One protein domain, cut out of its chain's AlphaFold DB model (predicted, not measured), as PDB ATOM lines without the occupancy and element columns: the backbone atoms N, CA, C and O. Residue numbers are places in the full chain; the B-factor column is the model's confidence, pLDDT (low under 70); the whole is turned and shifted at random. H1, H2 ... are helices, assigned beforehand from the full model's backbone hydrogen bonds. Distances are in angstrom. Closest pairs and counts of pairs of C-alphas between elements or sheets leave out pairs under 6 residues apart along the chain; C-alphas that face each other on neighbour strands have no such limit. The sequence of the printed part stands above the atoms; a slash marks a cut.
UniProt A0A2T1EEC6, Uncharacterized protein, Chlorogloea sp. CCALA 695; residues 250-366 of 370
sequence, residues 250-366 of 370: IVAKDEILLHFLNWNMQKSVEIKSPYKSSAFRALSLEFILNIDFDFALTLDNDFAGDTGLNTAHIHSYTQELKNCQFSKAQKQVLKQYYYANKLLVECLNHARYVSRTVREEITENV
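AT A GLANCE: This is residues 250 to 366 of the 370 residues of an uncharacterized protein of Chlorogloea sp. CCALA 695 (UniProt A0A2T1EEC6). H2 forms the core of an all-helix body, with H1, H3, H5 and part of the long H6 packed round it. H6 runs on past H2, and H7 folds back beside its far end in a hairpin whose turn, residues 350 to 357, sticks out from the body; the small H4 lies beyond H3. The printed part has 117 residues with seven named helices, H1 to H7 in order along the chain, and no named strand. It is compact, with a radius of gyration of the C-alphas of 14.3 A, and spans 42 by 36 by 23 A.

IN THESE COORDINATES: The longest helix, H6, takes residues 328 to 350 and measures 32.9 A from C-alpha 328 at (26.627, 118.385, 147.926) to C-alpha 350 at (19.989, 150.399, 144.589). H2 is residues 277 to 289, 18.7 A long. H1, residues 255 to 270, begins with C-alpha 255 at (40.226, 125.079, 151.031) and is 22.6 A long. H3 is residues 294 to 299, H4 residues 302 to 305, and H5 residues 312 to 321, 14.4 A long. H7, residues 356 to 365, is 13.9 A long and ends with C-alpha 365 at (36.257, 141.950, 142.977).

HOW THE PARTS SIT: H6 touches H2 with residues 331 to 338 alone, at a steep tilt of 38 degrees, opposite ways; their closest C-alphas, of Lys 331 and Leu 289, are 6.5 A apart. H6 and H7 form a helical hairpin and only just touch, with 3 pairs of C-alphas within 8 A, the closest being Leu 348 and Arg 359 at 7.4 A; the tilt is shallow, 26 degrees. H2 is the hub, touching five helices. It makes helical hairpins with H1, at a steep tilt of 43 degrees and closest at the C-alphas of Ser 277 and Ser 268, 4.8 A apart, and with H3, at a shallow tilt of 14 degrees and closest at those of Ala 279 and Ala 296, 4.2 A apart. H5 touches H2 at a steep tilt of 49 degrees, the same way, closest at the C-alphas of Leu 321 and Ser 284, 7.1 A apart. H7 and H2 only just touch, only at their ends, with 3 pairs of C-alphas within 8 A; the closest, of Glu 364 and Ser 278, are 6.8 A apart. H4 and H3 only just touch, only at the corner, with 3 such pairs; the closest, of Phe 303 and Leu 297, are 5.8 A apart. H1 and H5 are near each other, while H1 and H7 are apart. In H1, H2, H3, H5, H6 and H7 every O i to N i+4 pair is within hydrogen-bond range; H4 is too short for such a pair, and its one O i to N i+3 pair is not within range.

THE WHOLE: The C-alphas farthest apart, of Asn 323 and Arg 352, are 42.0 A apart. The printed part has no cut and no long link. Its mean pLDDT is 89.0, and residues 304 to 312 are under 70.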
ATOM      1  N   ILE A 250      31.753 133.154 154.142       97.38
ATOM      2  CA  ILE A 250      30.987 131.933 153.812       97.38
ATOM      3  C   ILE A 250      31.910 130.816 153.303       97.38
ATOM      4  O   ILE A 250      31.726 129.654 153.656       97.38
ATOM      5  N   VAL A 251      32.916 131.162 152.494       97.06
ATOM      6  CA  VAL A 251      33.832 130.197 151.852       97.06
ATOM      7  C   VAL A 251      35.179 130.074 152.565       97.06
ATOM      8  O   VAL A 251      35.955 129.177 152.257       97.06
ATOM      9  N   ALA A 252      35.450 130.935 153.551       95.44
ATOM     10  CA  ALA A 252      36.752 131.099 154.204       95.44
ATOM     11  C   ALA A 252      37.369 129.824 154.799       95.44
ATOM     12  O   ALA A 252      38.581 129.760 154.981       95.44
ATOM     13  N   LYS A 253      36.539 128.841 155.162       93.62
ATOM     14  CA  LYS A 253      36.970 127.615 155.851       93.62
ATOM     15  C   LYS A 253      37.106 126.402 154.926       93.62
ATOM     16  O   LYS A 253      37.507 125.347 155.403       93.62
ATOM     17  N   ASP A 254      36.745 126.523 153.649       96.44
ATOM     18  CA  ASP A 254      36.785 125.412 152.695       96.44
ATOM     19  C   ASP A 254      37.904 125.634 151.670       96.44
ATOM     20  O   ASP A 254      37.767 126.406 150.720       96.44
ATOM     21  N   GLU A 255      39.032 124.952 151.875       95.88
ATOM     22  CA  GLU A 255      40.226 125.079 151.031       95.88
ATOM     23  C   GLU A 255      39.966 124.712 149.566       95.88
ATOM     24  O   GLU A 255      40.537 125.329 148.667       95.88
ATOM     25  N   ILE A 256      39.074 123.750 149.305       96.00
ATOM     26  CA  ILE A 256      38.733 123.320 147.942       96.00
ATOM     27  C   ILE A 256      37.944 124.427 147.239       96.00
ATOM     28  O   ILE A 256      38.232 124.748 146.083       96.00
ATOM     29  N   LEU A 257      36.977 125.041 147.930       96.75
ATOM     30  CA  LEU A 257      36.239 126.180 147.382       96.75
ATOM     31  C   LEU A 257      37.152 127.387 147.158       96.75
ATOM     32  O   LEU A 257      37.057 128.018 146.107       96.75
ATOM     33  N   LEU A 258      38.063 127.691 148.087       96.62
ATOM     34  CA  LEU A 258      39.028 128.780 147.915       96.62
ATOM     35  C   LEU A 258      39.977 128.527 146.742       96.62
ATOM     36  O   LEU A 258      40.206 129.430 145.938       96.62
ATOM     37  N   HIS A 259      40.489 127.302 146.600       95.44
ATOM     38  CA  HIS A 259      41.318 126.923 145.458       95.44
ATOM     39  C   HIS A 259      40.562 127.113 144.139       95.44
ATOM     40  O   HIS A 259      41.072 127.760 143.225       95.44
ATOM     41  N   PHE A 260      39.323 126.619 144.063       95.81
ATOM     42  CA  PHE A 260      38.475 126.793 142.889       95.81
ATOM     43  C   PHE A 260      38.215 128.270 142.572       95.81
ATOM     44  O   PHE A 260      38.364 128.681 141.426       95.81
ATOM     45  N   LEU A 261      37.839 129.079 143.561       96.62
ATOM     46  CA  LEU A 261      37.517 130.488 143.348       96.62
ATOM     47  C   LEU A 261      38.748 131.307 142.914       96.62
ATOM     48  O   LEU A 261      38.628 132.166 142.041       96.62
ATOM     49  N   ASN A 262      39.934 131.001 143.449       95.56
ATOM     50  CA  ASN A 262      41.197 131.606 143.015       95.56
ATOM     51  C   ASN A 262      41.575 131.195 141.588       95.56
ATOM     52  O   ASN A 262      41.955 132.042 140.776       95.56
ATOM     53  N   TRP A 263      41.423 129.912 141.257       94.12
ATOM     54  CA  TRP A 263      41.584 129.430 139.886       94.12
ATOM     55  C   TRP A 263      40.597 130.131 138.939       94.12
ATOM     56  O   TRP A 263      40.990 130.626 137.885       94.12
ATOM     57  N   ASN A 264      39.333 130.262 139.346       94.50
ATOM     58  CA  ASN A 264      38.275 130.899 138.566       94.50
ATOM     59  C   ASN A 264      38.586 132.381 138.306       94.50
ATOM     60  O   ASN A 264      38.406 132.869 137.189       94.50
ATOM     61  N   MET A 265      39.114 133.085 139.314       94.56
ATOM     62  CA  MET A 265      39.628 134.447 139.174       94.56
ATOM     63  C   MET A 265      40.735 134.519 138.118       94.56
ATOM     64  O   MET A 265      40.600 135.289 137.169       94.56
ATOM     65  N   GLN A 266      41.795 133.717 138.252       93.25
ATOM     66  CA  GLN A 266      42.929 133.723 137.320       93.25
ATOM     67  C   GLN A 266      42.469 133.444 135.886       93.25
ATOM     68  O   GLN A 266      42.739 134.226 134.973       93.25
ATOM     69  N   LYS A 267      41.667 132.391 135.702       90.81
ATOM     70  CA  LYS A 267      41.134 132.022 134.392       90.81
ATOM     71  C   LYS A 267      40.242 133.092 133.780       90.81
ATOM     72  O   LYS A 267      40.356 133.349 132.587       90.81
ATOM     73  N   SER A 268      39.415 133.767 134.577       90.94
ATOM     74  CA  SER A 268      38.550 134.842 134.073       90.94
ATOM     75  C   SER A 268      39.318 136.032 133.480       90.94
ATOM     76  O   SER A 268      38.755 136.780 132.682       90.94
ATOM     77  N   VAL A 269      40.588 136.221 133.861       90.56
ATOM     78  CA  VAL A 269      41.468 137.286 133.351       90.56
ATOM     79  C   VAL A 269      42.312 136.807 132.162       90.56
ATOM     80  O   VAL A 269      42.600 137.586 131.259       90.56
ATOM     81  N   GLU A 270      42.686 135.523 132.121       89.81
ATOM     82  CA  GLU A 270      43.425 134.925 130.994       89.81
ATOM     83  C   GLU A 270      42.612 134.906 129.689       89.81
ATOM     84  O   GLU A 270      43.177 134.939 128.589       89.81
ATOM     85  N   ILE A 271      41.281 134.851 129.797       83.50
ATOM     86  CA  ILE A 271      40.376 134.829 128.651       83.50
ATOM     87  C   ILE A 271      40.400 136.190 127.949       83.50
ATOM     88  O   ILE A 271      39.815 137.173 128.399       83.50
ATOM     89  N   LYS A 272      41.030 136.223 126.773       82.38
ATOM     90  CA  LYS A 272      40.960 137.362 125.855       82.38
ATOM     91  C   LYS A 272      39.574 137.414 125.214       82.38
ATOM     92  O   LYS A 272      39.357 136.794 124.176       82.38
ATOM     93  N   SER A 273      38.646 138.133 125.833       82.06
ATOM     94  CA  SER A 273      37.310 138.376 125.282       82.06
ATOM     95  C   SER A 273      36.883 139.834 125.486       82.06
ATOM     96  O   SER A 273      37.484 140.521 126.314       82.06
ATOM     97  N   PRO A 274      35.851 140.306 124.763       84.12
ATOM     98  CA  PRO A 274      35.294 141.639 124.976       84.12
ATOM     99  C   PRO A 274      34.475 141.762 126.273       84.12
ATOM    100  O   PRO A 274      34.187 142.885 126.675       84.12
ATOM    101  N   TYR A 275      34.112 140.652 126.927       86.56
ATOM    102  CA  TYR A 275      33.281 140.666 128.134       86.56
ATOM    103  C   TYR A 275      34.110 140.778 129.416       86.56
ATOM    104  O   TYR A 275      35.266 140.349 129.491       86.56
ATOM    105  N   LYS A 276      33.485 141.299 130.471       90.25
ATOM    106  CA  LYS A 276      34.092 141.476 131.792       90.25
ATOM    107  C   LYS A 276      34.432 140.139 132.447       90.25
ATOM    108  O   LYS A 276      33.608 139.229 132.520       90.25
ATOM    109  N   SER A 277      35.600 140.072 133.085       92.19
ATOM    110  CA  SER A 277      36.016 138.914 133.890       92.19
ATOM    111  C   SER A 277      35.019 138.553 135.000       92.19
ATOM    112  O   SER A 277      34.865 137.380 135.328       92.19
ATOM    113  N   SER A 278      34.297 139.527 135.565       93.44
ATOM    114  CA  SER A 278      33.260 139.266 136.574       93.44
ATOM    115  C   SER A 278      32.097 138.427 136.035       93.44
ATOM    116  O   SER A 278      31.612 137.553 136.755       93.44
ATOM    117  N   ALA A 279      31.704 138.618 134.771       91.44
ATOM    118  CA  ALA A 279      30.665 137.818 134.125       91.44
ATOM    119  C   ALA A 279      31.111 136.360 133.946       91.44
ATOM    120  O   ALA A 279      30.360 135.450 134.285       91.44
ATOM    121  N   PHE A 280      32.364 136.117 133.536       91.06
ATOM    122  CA  PHE A 280      32.922 134.757 133.484       91.06
ATOM    123  C   PHE A 280      32.962 134.091 134.858       91.06
ATOM    124  O   PHE A 280      32.577 132.931 134.991       91.06
ATOM    125  N   ARG A 281      33.362 134.823 135.907       94.50
ATOM    126  CA  ARG A 281      33.352 134.267 137.265       94.50
ATOM    127  C   ARG A 281      31.949 133.835 137.686       94.50
ATOM    128  O   ARG A 281      31.819 132.748 138.247       94.50
ATOM    129  N   ALA A 282      30.928 134.649 137.405       94.69
ATOM    130  CA  ALA A 282      29.529 134.307 137.668       94.69
ATOM    131  C   ALA A 282      29.076 133.089 136.857       94.69
ATOM    132  O   ALA A 282      28.590 132.129 137.457       94.69
ATOM    133  N   LEU A 283      29.358 133.076 135.551       91.50
ATOM    134  CA  LEU A 283      29.036 131.972 134.647       91.50
ATOM    135  C   LEU A 283      29.578 130.635 135.164       91.50
ATOM    136  O   LEU A 283      28.868 129.631 135.155       91.50
ATOM    137  N   SER A 284      30.823 130.608 135.648       92.38
ATOM    138  CA  SER A 284      31.431 129.393 136.195       92.38
ATOM    139  C   SER A 284      30.656 128.828 137.376       92.38
ATOM    140  O   SER A 284      30.423 127.619 137.452       92.38
ATOM    141  N   LEU A 285      30.255 129.695 138.310       95.12
ATOM    142  CA  LEU A 285      29.470 129.277 139.467       95.12
ATOM    143  C   LEU A 285      28.082 128.811 139.033       95.12
ATOM    144  O   LEU A 285      27.628 127.770 139.501       95.12
ATOM    145  N   GLU A 286      27.432 129.533 138.124       93.44
ATOM    146  CA  GLU A 286      26.106 129.186 137.610       93.44
ATOM    147  C   GLU A 286      26.117 127.828 136.897       93.44
ATOM    148  O   GLU A 286      25.258 126.984 137.154       93.44
ATOM    149  N   PHE A 287      27.165 127.552 136.115       91.38
ATOM    150  CA  PHE A 287      27.396 126.258 135.477       91.38
ATOM    151  C   PHE A 287      27.586 125.124 136.500       91.38
ATOM    152  O   PHE A 287      26.915 124.095 136.425       91.38
ATOM    153  N   ILE A 288      28.462 125.301 137.499       93.12
ATOM    154  CA  ILE A 288      28.734 124.286 138.540       93.12
ATOM    155  C   ILE A 288      27.497 123.980 139.396       93.12
ATOM    156  O   ILE A 288      27.274 122.830 139.819       93.12
ATOM    157  N   LEU A 289      26.720 125.023 139.689       94.12
ATOM    158  CA  LEU A 289      25.496 124.960 140.477       94.12
ATOM    159  C   LEU A 289      24.284 124.516 139.649       94.12
ATOM    160  O   LEU A 289      23.275 124.147 140.248       94.12
ATOM    161  N   ASN A 290      24.405 124.489 138.317       91.94
ATOM    162  CA  ASN A 290      23.337 124.184 137.369       91.94
ATOM    163  C   ASN A 290      22.110 125.092 137.579       91.94
ATOM    164  O   ASN A 290      21.006 124.614 137.853       91.94
ATOM    165  N   ILE A 291      22.342 126.405 137.509       91.50
ATOM    166  CA  ILE A 291      21.339 127.475 137.614       91.50
ATOM    167  C   ILE A 291      21.440 128.416 136.404       91.50
ATOM    168  O   ILE A 291      22.426 128.368 135.668       91.50
ATOM    169  N   ASP A 292      20.430 129.263 136.213       89.12
ATOM    170  CA  ASP A 292      20.369 130.209 135.094       89.12
ATOM    171  C   ASP A 292      21.479 131.272 135.155       89.12
ATOM    172  O   ASP A 292      21.952 131.637 136.234       89.12
ATOM    173  N   PHE A 293      21.866 131.802 133.989       87.50
ATOM    174  CA  PHE A 293      22.997 132.728 133.833       87.50
ATOM    175  C   PHE A 293      22.684 134.199 134.161       87.50
ATOM    176  O   PHE A 293      23.360 135.118 133.699       87.50
ATOM    177  N   ASP A 294      21.637 134.446 134.949       88.69
ATOM    178  CA  ASP A 294      21.110 135.788 135.202       88.69
ATOM    179  C   ASP A 294      22.152 136.744 135.792       88.69
ATOM    180  O   ASP A 294      22.141 137.942 135.493       88.69
ATOM    181  N   PHE A 295      23.037 136.257 136.669       92.62
ATOM    182  CA  PHE A 295      24.007 137.131 137.323       92.62
ATOM    183  C   PHE A 295      25.170 137.469 136.396       92.62
ATOM    184  O   PHE A 295      25.580 138.629 136.367       92.62
ATOM    185  N   ALA A 296      25.646 136.516 135.587       91.25
ATOM    186  CA  ALA A 296      26.617 136.807 134.534       91.25
ATOM    187  C   ALA A 296      26.090 137.882 133.569       91.25
ATOM    188  O   ALA A 296      26.782 138.868 133.316       91.25
ATOM    189  N   LEU A 297      24.831 137.750 133.133       88.56
ATOM    190  CA  LEU A 297      24.156 138.726 132.271       88.56
ATOM    191  C   LEU A 297      23.996 140.096 132.944       88.56
ATOM    192  O   LEU A 297      24.177 141.126 132.308       88.56
ATOM    193  N   THR A 298      23.700 140.124 134.246       88.81
ATOM    194  CA  THR A 298      23.582 141.377 135.012       88.81
ATOM    195  C   THR A 298      24.923 142.110 135.131       88.81
ATOM    196  O   THR A 298      24.967 143.341 135.160       88.81
ATOM    197  N   LEU A 299      26.029 141.370 135.243       90.56
ATOM    198  CA  LEU A 299      27.372 141.946 135.355       90.56
ATOM    199  C   LEU A 299      27.862 142.520 134.020       90.56
ATOM    200  O   LEU A 299      28.600 143.519 134.001       90.56
ATOM    201  N   ASP A 300      27.429 141.917 132.916       89.00
ATOM    202  CA  ASP A 300      27.758 142.343 131.566       89.00
ATOM    203  C   ASP A 300      26.600 142.071 130.591       89.00
ATOM    204  O   ASP A 300      26.396 140.947 130.139       89.00
ATOM    205  N   ASN A 301      25.835 143.113 130.249       79.38
ATOM    206  CA  ASN A 301      24.670 142.985 129.369       79.38
ATOM    207  C   ASN A 301      25.048 142.557 127.942       79.38
ATOM    208  O   ASN A 301      24.237 141.924 127.264       79.38
ATOM    209  N   ASP A 302      26.267 142.871 127.490       80.19
ATOM    210  CA  ASP A 302      26.744 142.487 126.158       80.19
ATOM    211  C   ASP A 302      26.977 140.969 126.073       80.19
ATOM    212  O   ASP A 302      26.952 140.389 124.988       80.19
ATOM    213  N   PHE A 303      27.089 140.299 127.225       73.62
ATOM    214  CA  PHE A 303      27.147 138.846 127.328       73.62
ATOM    215  C   PHE A 303      25.868 138.179 126.788       73.62
ATOM    216  O   PHE A 303      25.940 137.093 126.217       73.62
ATOM    217  N   ALA A 304      24.700 138.836 126.909       64.25
ATOM    218  CA  ALA A 304      23.387 138.306 126.517       64.25
ATOM    219  C   ALA A 304      23.240 138.081 125.009       64.25
ATOM    220  O   ALA A 304      22.692 137.058 124.592       64.25
ATOM    221  N   GLY A 305      23.740 139.028 124.206       59.72
ATOM    222  CA  GLY A 305      23.588 139.035 122.747       59.72
ATOM    223  C   GLY A 305      24.226 137.827 122.059       59.72
ATOM    224  O   GLY A 305      23.755 137.409 121.004       59.72
ATOM    225  N   ASP A 306      25.224 137.221 122.704       58.38
ATOM    226  CA  ASP A 306      26.014 136.112 122.169       58.38
ATOM    227  C   ASP A 306      25.760 134.767 122.873       58.38
ATOM    228  O   ASP A 306      26.326 133.750 122.474       58.38
ATOM    229  N   THR A 307      24.868 134.701 123.873       53.56
ATOM    230  CA  THR A 307      24.515 133.440 124.571       53.56
ATOM    231  C   THR A 307      23.838 132.390 123.676       53.56
ATOM    232  O   THR A 307      23.738 131.224 124.056       53.56
ATOM    233  N   GLY A 308      23.426 132.773 122.460       52.59
ATOM    234  CA  GLY A 308      22.990 131.855 121.403       52.59
ATOM    235  C   GLY A 308      24.128 131.238 120.576       52.59
ATOM    236  O   GLY A 308      23.864 130.394 119.720       52.59
ATOM    237  N   LEU A 309      25.384 131.638 120.796       48.28
ATOM    238  CA  LEU A 309      26.530 131.220 119.998       48.28
ATOM    239  C   LEU A 309      27.551 130.445 120.826       48.28
ATOM    240  O   LEU A 309      28.019 130.843 121.888       48.28
ATOM    241  N   ASN A 310      27.937 129.320 120.239       54.28
ATOM    242  CA  ASN A 310      29.079 128.486 120.558       54.28
ATOM    243  C   ASN A 310      30.385 129.298 120.402       54.28
ATOM    244  O   ASN A 310      31.145 129.093 119.455       54.28
ATOM    245  N   THR A 311      30.628 130.279 121.274       63.19
ATOM    246  CA  THR A 311      31.889 131.019 121.271       63.19
ATOM    247  C   THR A 311      32.965 130.089 121.825       63.19
ATOM    248  O   THR A 311      32.831 129.509 122.906       63.19
ATOM    249  N   ALA A 312      34.048 129.902 121.069       68.31
ATOM    250  CA  ALA A 312      35.138 128.999 121.442       68.31
ATOM    251  C   ALA A 312      35.684 129.283 122.858       68.31
ATOM    252  O   ALA A 312      36.123 128.365 123.549       68.31
ATOM    253  N   HIS A 313      35.590 130.538 123.312       71.62
ATOM    254  CA  HIS A 313      35.964 130.978 124.655       71.62
ATOM    255  C   HIS A 313      35.071 130.381 125.752       71.62
ATOM    256  O   HIS A 313      35.600 129.800 126.698       71.62
ATOM    257  N   ILE A 314      33.739 130.451 125.615       71.38
ATOM    258  CA  ILE A 314      32.806 129.851 126.585       71.38
ATOM    259  C   ILE A 314      32.945 128.325 126.571       71.38
ATOM    260  O   ILE A 314      32.963 127.695 127.628       71.38
ATOM    261  N   HIS A 315      33.108 127.716 125.392       74.81
ATOM    262  CA  HIS A 315      33.306 126.271 125.294       74.81
ATOM    263  C   HIS A 315      34.600 125.819 125.986       74.81
ATOM    264  O   HIS A 315      34.561 124.916 126.814       74.81
ATOM    265  N   SER A 316      35.736 126.463 125.703       75.38
ATOM    266  CA  SER A 316      37.015 126.144 126.353       75.38
ATOM    267  C   SER A 316      36.920 126.288 127.871       75.38
ATOM    268  O   SER A 316      37.326 125.393 128.606       75.38
ATOM    269  N   TYR A 317      36.323 127.386 128.335       78.44
ATOM    270  CA  TYR A 317      36.186 127.675 129.756       78.44
ATOM    271  C   TYR A 317      35.283 126.663 130.475       78.44
ATOM    272  O   TYR A 317      35.645 126.133 131.523       78.44
ATOM    273  N   THR A 318      34.145 126.305 129.875       76.25
ATOM    274  CA  THR A 318      33.208 125.324 130.450       76.25
ATOM    275  C   THR A 318      33.714 123.882 130.401       76.25
ATOM    276  O   THR A 318      33.333 123.084 131.255       76.25
ATOM    277  N   GLN A 319      34.588 123.519 129.455       79.94
ATOM    278  CA  GLN A 319      35.216 122.192 129.440       79.94
ATOM    279  C   GLN A 319      36.129 121.983 130.651       79.94
ATOM    280  O   GLN A 319      36.086 120.914 131.259       79.94
ATOM    281  N   GLU A 320      36.900 122.997 131.048       83.00
ATOM    282  CA  GLU A 320      37.747 122.915 132.244       83.00
ATOM    283  C   GLU A 320      36.906 122.772 133.526       83.00
ATOM    284  O   GLU A 320      37.259 121.986 134.408       83.00
ATOM    285  N   LEU A 321      35.739 123.427 133.587       86.12
ATOM    286  CA  LEU A 321      34.811 123.329 134.722       86.12
ATOM    287  C   LEU A 321      34.244 121.921 134.937       86.12
ATOM    288  O   LEU A 321      33.892 121.574 136.063       86.12
ATOM    289  N   LYS A 322      34.166 121.080 133.896       82.81
ATOM    290  CA  LYS A 322      33.661 119.697 134.030       82.81
ATOM    291  C   LYS A 322      34.536 118.830 134.933       82.81
ATOM    292  O   LYS A 322      34.050 117.837 135.470       82.81
ATOM    293  N   ASN A 323      35.799 119.208 135.114       82.38
ATOM    294  CA  ASN A 323      36.727 118.503 135.992       82.38
ATOM    295  C   ASN A 323      36.562 118.907 137.466       82.38
ATOM    296  O   ASN A 323      37.070 118.217 138.350       82.38
ATOM    297  N   CYS A 324      35.842 119.996 137.757       86.69
ATOM    298  CA  CYS A 324      35.581 120.433 139.122       86.69
ATOM    299  C   CYS A 324      34.516 119.541 139.774       86.69
ATOM    300  O   CYS A 324      33.334 119.583 139.423       86.69
ATOM    301  N   GLN A 325      34.923 118.748 140.765       88.00
ATOM    302  CA  GLN A 325      34.015 117.909 141.543       88.00
ATOM    303  C   GLN A 325      33.807 118.500 142.936       88.00
ATOM    304  O   GLN A 325      34.744 118.607 143.722       88.00
ATOM    305  N   PHE A 326      32.559 118.847 143.252       95.50
ATOM    306  CA  PHE A 326      32.165 119.355 144.565       95.50
ATOM    307  C   PHE A 326      31.168 118.416 145.226       95.50
ATOM    308  O   PHE A 326      30.219 117.941 144.591       95.50
ATOM    309  N   SER A 327      31.342 118.206 146.528       96.81
ATOM    310  CA  SER A 327      30.334 117.544 147.352       96.81
ATOM    311  C   SER A 327      29.023 118.342 147.370       96.81
ATOM    312  O   SER A 327      28.987 119.545 147.096       96.81
ATOM    313  N   LYS A 328      27.917 117.692 147.751       96.56
ATOM    314  CA  LYS A 328      26.627 118.385 147.926       96.56
ATOM    315  C   LYS A 328      26.722 119.536 148.938       96.56
ATOM    316  O   LYS A 328      26.136 120.589 148.708       96.56
ATOM    317  N   ALA A 329      27.487 119.351 150.017       97.44
ATOM    318  CA  ALA A 329      27.714 120.380 151.030       97.44
ATOM    319  C   ALA A 329      28.475 121.586 150.454       97.44
ATOM    320  O   ALA A 329      28.041 122.722 150.619       97.44
ATOM    321  N   GLN A 330      29.542 121.342 149.691       98.00
ATOM    322  CA  GLN A 330      30.300 122.394 149.006       98.00
ATOM    323  C   GLN A 330      29.455 123.171 148.001       98.00
ATOM    324  O   GLN A 330      29.512 124.398 147.975       98.00
ATOM    325  N   LYS A 331      28.616 122.485 147.214       97.25
ATOM    326  CA  LYS A 331      27.675 123.160 146.308       97.25
ATOM    327  C   LYS A 331      26.692 124.052 147.066       97.25
ATOM    328  O   LYS A 331      26.379 125.138 146.592       97.25
ATOM    329  N   GLN A 332      26.236 123.635 148.247       97.25
ATOM    330  CA  GLN A 332      25.357 124.461 149.076       97.25
ATOM    331  C   GLN A 332      26.066 125.722 149.595       97.25
ATOM    332  O   GLN A 332      25.497 126.809 149.522       97.25
ATOM    333  N   VAL A 333      27.315 125.603 150.056       97.94
ATOM    334  CA  VAL A 333      28.135 126.753 150.480       97.94
ATOM    335  C   VAL A 333      28.404 127.693 149.300       97.94
ATOM    336  O   VAL A 333      28.220 128.904 149.411       97.94
ATOM    337  N   LEU A 334      28.752 127.146 148.133       97.31
ATOM    338  CA  LEU A 334      28.982 127.932 146.919       97.31
ATOM    339  C   LEU A 334      27.707 128.652 146.454       97.31
ATOM    340  O   LEU A 334      27.776 129.799 146.021       97.31
ATOM    341  N   LYS A 335      26.532 128.027 146.607       97.19
ATOM    342  CA  LYS A 335      25.234 128.659 146.332       97.19
ATOM    343  C   LYS A 335      24.962 129.841 147.264       97.19
ATOM    344  O   LYS A 335      24.488 130.875 146.804       97.19
ATOM    345  N   GLN A 336      25.288 129.715 148.552       97.81
ATOM    346  CA  GLN A 336      25.179 130.818 149.515       97.81
ATOM    347  C   GLN A 336      26.144 131.963 149.182       97.81
ATOM    348  O   GLN A 336      25.739 133.124 149.185       97.81
ATOM    349  N   TYR A 337      27.393 131.645 148.829       98.12
ATOM    350  CA  TYR A 337      28.387 132.623 148.380       98.12
ATOM    351  C   TYR A 337      27.948 133.365 147.113       98.12
ATOM    352  O   TYR A 337      28.046 134.593 147.041       98.12
ATOM    353  N   TYR A 338      27.429 132.626 146.129       97.75
ATOM    354  CA  TYR A 338      26.874 133.177 144.897       97.75
ATOM    355  C   TYR A 338      25.717 134.138 145.197       97.75
ATOM    356  O   TYR A 338      25.748 135.287 144.762       97.75
ATOM    357  N   TYR A 339      24.739 133.701 145.999       97.38
ATOM    358  CA  TYR A 339      23.593 134.525 146.384       97.38
ATOM    359  C   TYR A 339      24.025 135.818 147.088       97.38
ATOM    360  O   TYR A 339      23.567 136.901 146.728       97.38
ATOM    361  N   ALA A 340      24.963 135.722 148.035       98.06
ATOM    362  CA  ALA A 340      25.496 136.871 148.761       98.06
ATOM    363  C   ALA A 340      26.179 137.897 147.836       98.06
ATOM    364  O   ALA A 340      25.972 139.100 147.988       98.06
ATOM    365  N   ASN A 341      26.959 137.441 146.847       98.00
ATOM    366  CA  ASN A 341      27.587 138.328 145.860       98.00
ATOM    367  C   ASN A 341      26.569 138.924 144.879       98.00
ATOM    368  O   ASN A 341      26.716 140.080 144.486       98.00
ATOM    369  N   LYS A 342      25.523 138.176 144.506       97.25
ATOM    370  CA  LYS A 342      24.422 138.713 143.696       97.25
ATOM    371  C   LYS A 342      23.708 139.841 144.439       97.25
ATOM    372  O   LYS A 342      23.585 140.938 143.900       97.25
ATOM    373  N   LEU A 343      23.346 139.613 145.702       97.31
ATOM    374  CA  LEU A 343      22.722 140.626 146.554       97.31
ATOM    375  C   LEU A 343      23.636 141.842 146.781       97.31
ATOM    376  O   LEU A 343      23.156 142.969 146.768       97.31
ATOM    377  N   LEU A 344      24.954 141.651 146.916       98.19
ATOM    378  CA  LEU A 344      25.921 142.757 146.989       98.19
ATOM    379  C   LEU A 344      25.815 143.698 145.780       98.19
ATOM    380  O   LEU A 344      25.776 144.918 145.946       98.19
ATOM    381  N   VAL A 345      25.764 143.137 144.570       97.06
ATOM    382  CA  VAL A 345      25.659 143.913 143.326       97.06
ATOM    383  C   VAL A 345      24.278 144.551 143.187       97.06
ATOM    384  O   VAL A 345      24.179 145.715 142.804       97.06
ATOM    385  N   GLU A 346      23.211 143.837 143.553       95.00
ATOM    386  CA  GLU A 346      21.863 144.410 143.594       95.00
ATOM    387  C   GLU A 346      21.811 145.611 144.560       95.00
ATOM    388  O   GLU A 346      21.364 146.688 144.165       95.00
ATOM    389  N   CYS A 347      22.362 145.495 145.772       95.88
ATOM    390  CA  CYS A 347      22.482 146.603 146.725       95.88
ATOM    391  C   CYS A 347      23.307 147.770 146.165       95.88
ATOM    392  O   CYS A 347      22.906 148.925 146.300       95.88
ATOM    393  N   LEU A 348      24.435 147.497 145.498       95.94
ATOM    394  CA  LEU A 348      25.270 148.523 144.860       95.94
ATOM    395  C   LEU A 348      24.503 149.327 143.791       95.94
ATOM    396  O   LEU A 348      24.764 150.523 143.609       95.94
ATOM    397  N   ASN A 349      23.565 148.676 143.098       91.62
ATOM    398  CA  ASN A 349      22.709 149.290 142.081       91.62
ATOM    399  C   ASN A 349      21.531 150.074 142.681       91.62
ATOM    400  O   ASN A 349      21.082 151.043 142.072       91.62
ATOM    401  N   HIS A 350      21.054 149.691 143.867       89.50
ATOM    402  CA  HIS A 350      19.989 150.399 144.589       89.50
ATOM    403  C   HIS A 350      20.513 151.539 145.472       89.50
ATOM    404  O   HIS A 350      19.745 152.419 145.869       89.50
ATOM    405  N   ALA A 351      21.810 151.546 145.785       91.25
ATOM    406  CA  ALA A 351      22.408 152.527 146.674       91.25
ATOM    407  C   ALA A 351      22.354 153.956 146.115       91.25
ATOM    408  O   ALA A 351      22.766 154.214 144.983       91.25
ATOM    409  N   ARG A 352      21.919 154.913 146.950       88.38
ATOM    410  CA  ARG A 352      21.845 156.343 146.577       88.38
ATOM    411  C   ARG A 352      23.222 156.952 146.320       88.38
ATOM    412  O   ARG A 352      23.391 157.750 145.404       88.38
ATOM    413  N   TYR A 353      24.192 156.596 147.154       94.25
ATOM    414  CA  TYR A 353      25.573 157.048 147.053       94.25
ATOM    415  C   TYR A 353      26.506 155.939 147.520       94.25
ATOM    416  O   TYR A 353      26.303 155.351 148.583       94.25
ATOM    417  N   VAL A 354      27.545 155.702 146.728       96.94
ATOM    418  CA  VAL A 354      28.680 154.828 147.032       96.94
ATOM    419  C   VAL A 354      29.904 155.537 146.477       96.94
ATOM    420  O   VAL A 354      29.853 156.034 145.346       96.94
ATOM    421  N   SER A 355      30.978 155.625 147.254       97.88
ATOM    422  CA  SER A 355      32.208 156.247 146.778       97.88
ATOM    423  C   SER A 355      32.756 155.494 145.566       97.88
ATOM    424  O   SER A 355      32.591 154.280 145.423       97.88
ATOM    425  N   ARG A 356      33.417 156.226 144.666       96.81
ATOM    426  CA  ARG A 356      33.971 155.655 143.434       96.81
ATOM    427  C   ARG A 356      34.919 154.492 143.728       96.81
ATOM    428  O   ARG A 356      34.776 153.446 143.115       96.81
ATOM    429  N   THR A 357      35.793 154.659 144.721       97.12
ATOM    430  CA  THR A 357      36.732 153.625 145.167       97.12
ATOM    431  C   THR A 357      36.017 152.346 145.591       97.12
ATOM    432  O   THR A 357      36.378 151.277 145.122       97.12
ATOM    433  N   VAL A 358      34.971 152.443 146.422       97.38
ATOM    434  CA  VAL A 358      34.226 151.259 146.883       97.38
ATOM    435  C   VAL A 358      33.437 150.618 145.746       97.38
ATOM    436  O   VAL A 358      33.354 149.395 145.661       97.38
ATOM    437  N   ARG A 359      32.872 151.427 144.845       96.50
ATOM    438  CA  ARG A 359      32.175 150.922 143.661       96.50
ATOM    439  C   ARG A 359      33.121 150.134 142.760       96.50
ATOM    440  O   ARG A 359      32.781 149.005 142.427       96.50
ATOM    441  N   GLU A 360      34.270 150.709 142.407       94.44
ATOM    442  CA  GLU A 360      35.306 150.065 141.587       94.44
ATOM    443  C   GLU A 360      35.783 148.766 142.254       94.44
ATOM    444  O   GLU A 360      35.660 147.701 141.649       94.44
ATOM    445  N   GLU A 361      36.165 148.833 143.537       94.94
ATOM    446  CA  GLU A 361      36.590 147.683 144.347       94.94
ATOM    447  C   GLU A 361      35.563 146.545 144.316       94.94
ATOM    448  O   GLU A 361      35.915 145.396 144.055       94.94
ATOM    449  N   ILE A 362      34.279 146.842 144.545       95.12
ATOM    450  CA  ILE A 362      33.232 145.819 144.515       95.12
ATOM    451  C   ILE A 362      33.073 145.265 143.106       95.12
ATOM    452  O   ILE A 362      33.075 144.049 142.960       95.12
ATOM    453  N   THR A 363      32.941 146.116 142.082       91.88
ATOM    454  CA  THR A 363      32.682 145.664 140.703       91.88
ATOM    455  C   THR A 363      33.804 144.801 140.135       91.88
ATOM    456  O   THR A 363      33.524 143.813 139.453       91.88
ATOM    457  N   GLU A 364      35.057 145.133 140.441       89.94
ATOM    458  CA  GLU A 364      36.224 144.380 139.984       89.94
ATOM    459  C   GLU A 364      36.397 143.079 140.772       89.94
ATOM    460  O   GLU A 364      36.747 142.056 140.179       89.94
ATOM    461  N   ASN A 365      36.044 143.078 142.066       93.56
ATOM    462  CA  ASN A 365      36.257 141.950 142.977       93.56
ATOM    463  C   ASN A 365      34.994 141.124 143.292       93.56
ATOM    464  O   ASN A 365      34.994 140.296 144.215       93.56
ATOM    465  N   VAL A 366      33.908 141.295 142.529       94.44
ATOM    466  CA  VAL A 366      32.729 140.411 142.605       94.44
ATOM    467  C   VAL A 366      33.174 138.965 142.376       94.44
ATOM    468  O   VAL A 366      33.873 138.685 141.397       94.44
TER     469      VAL A 366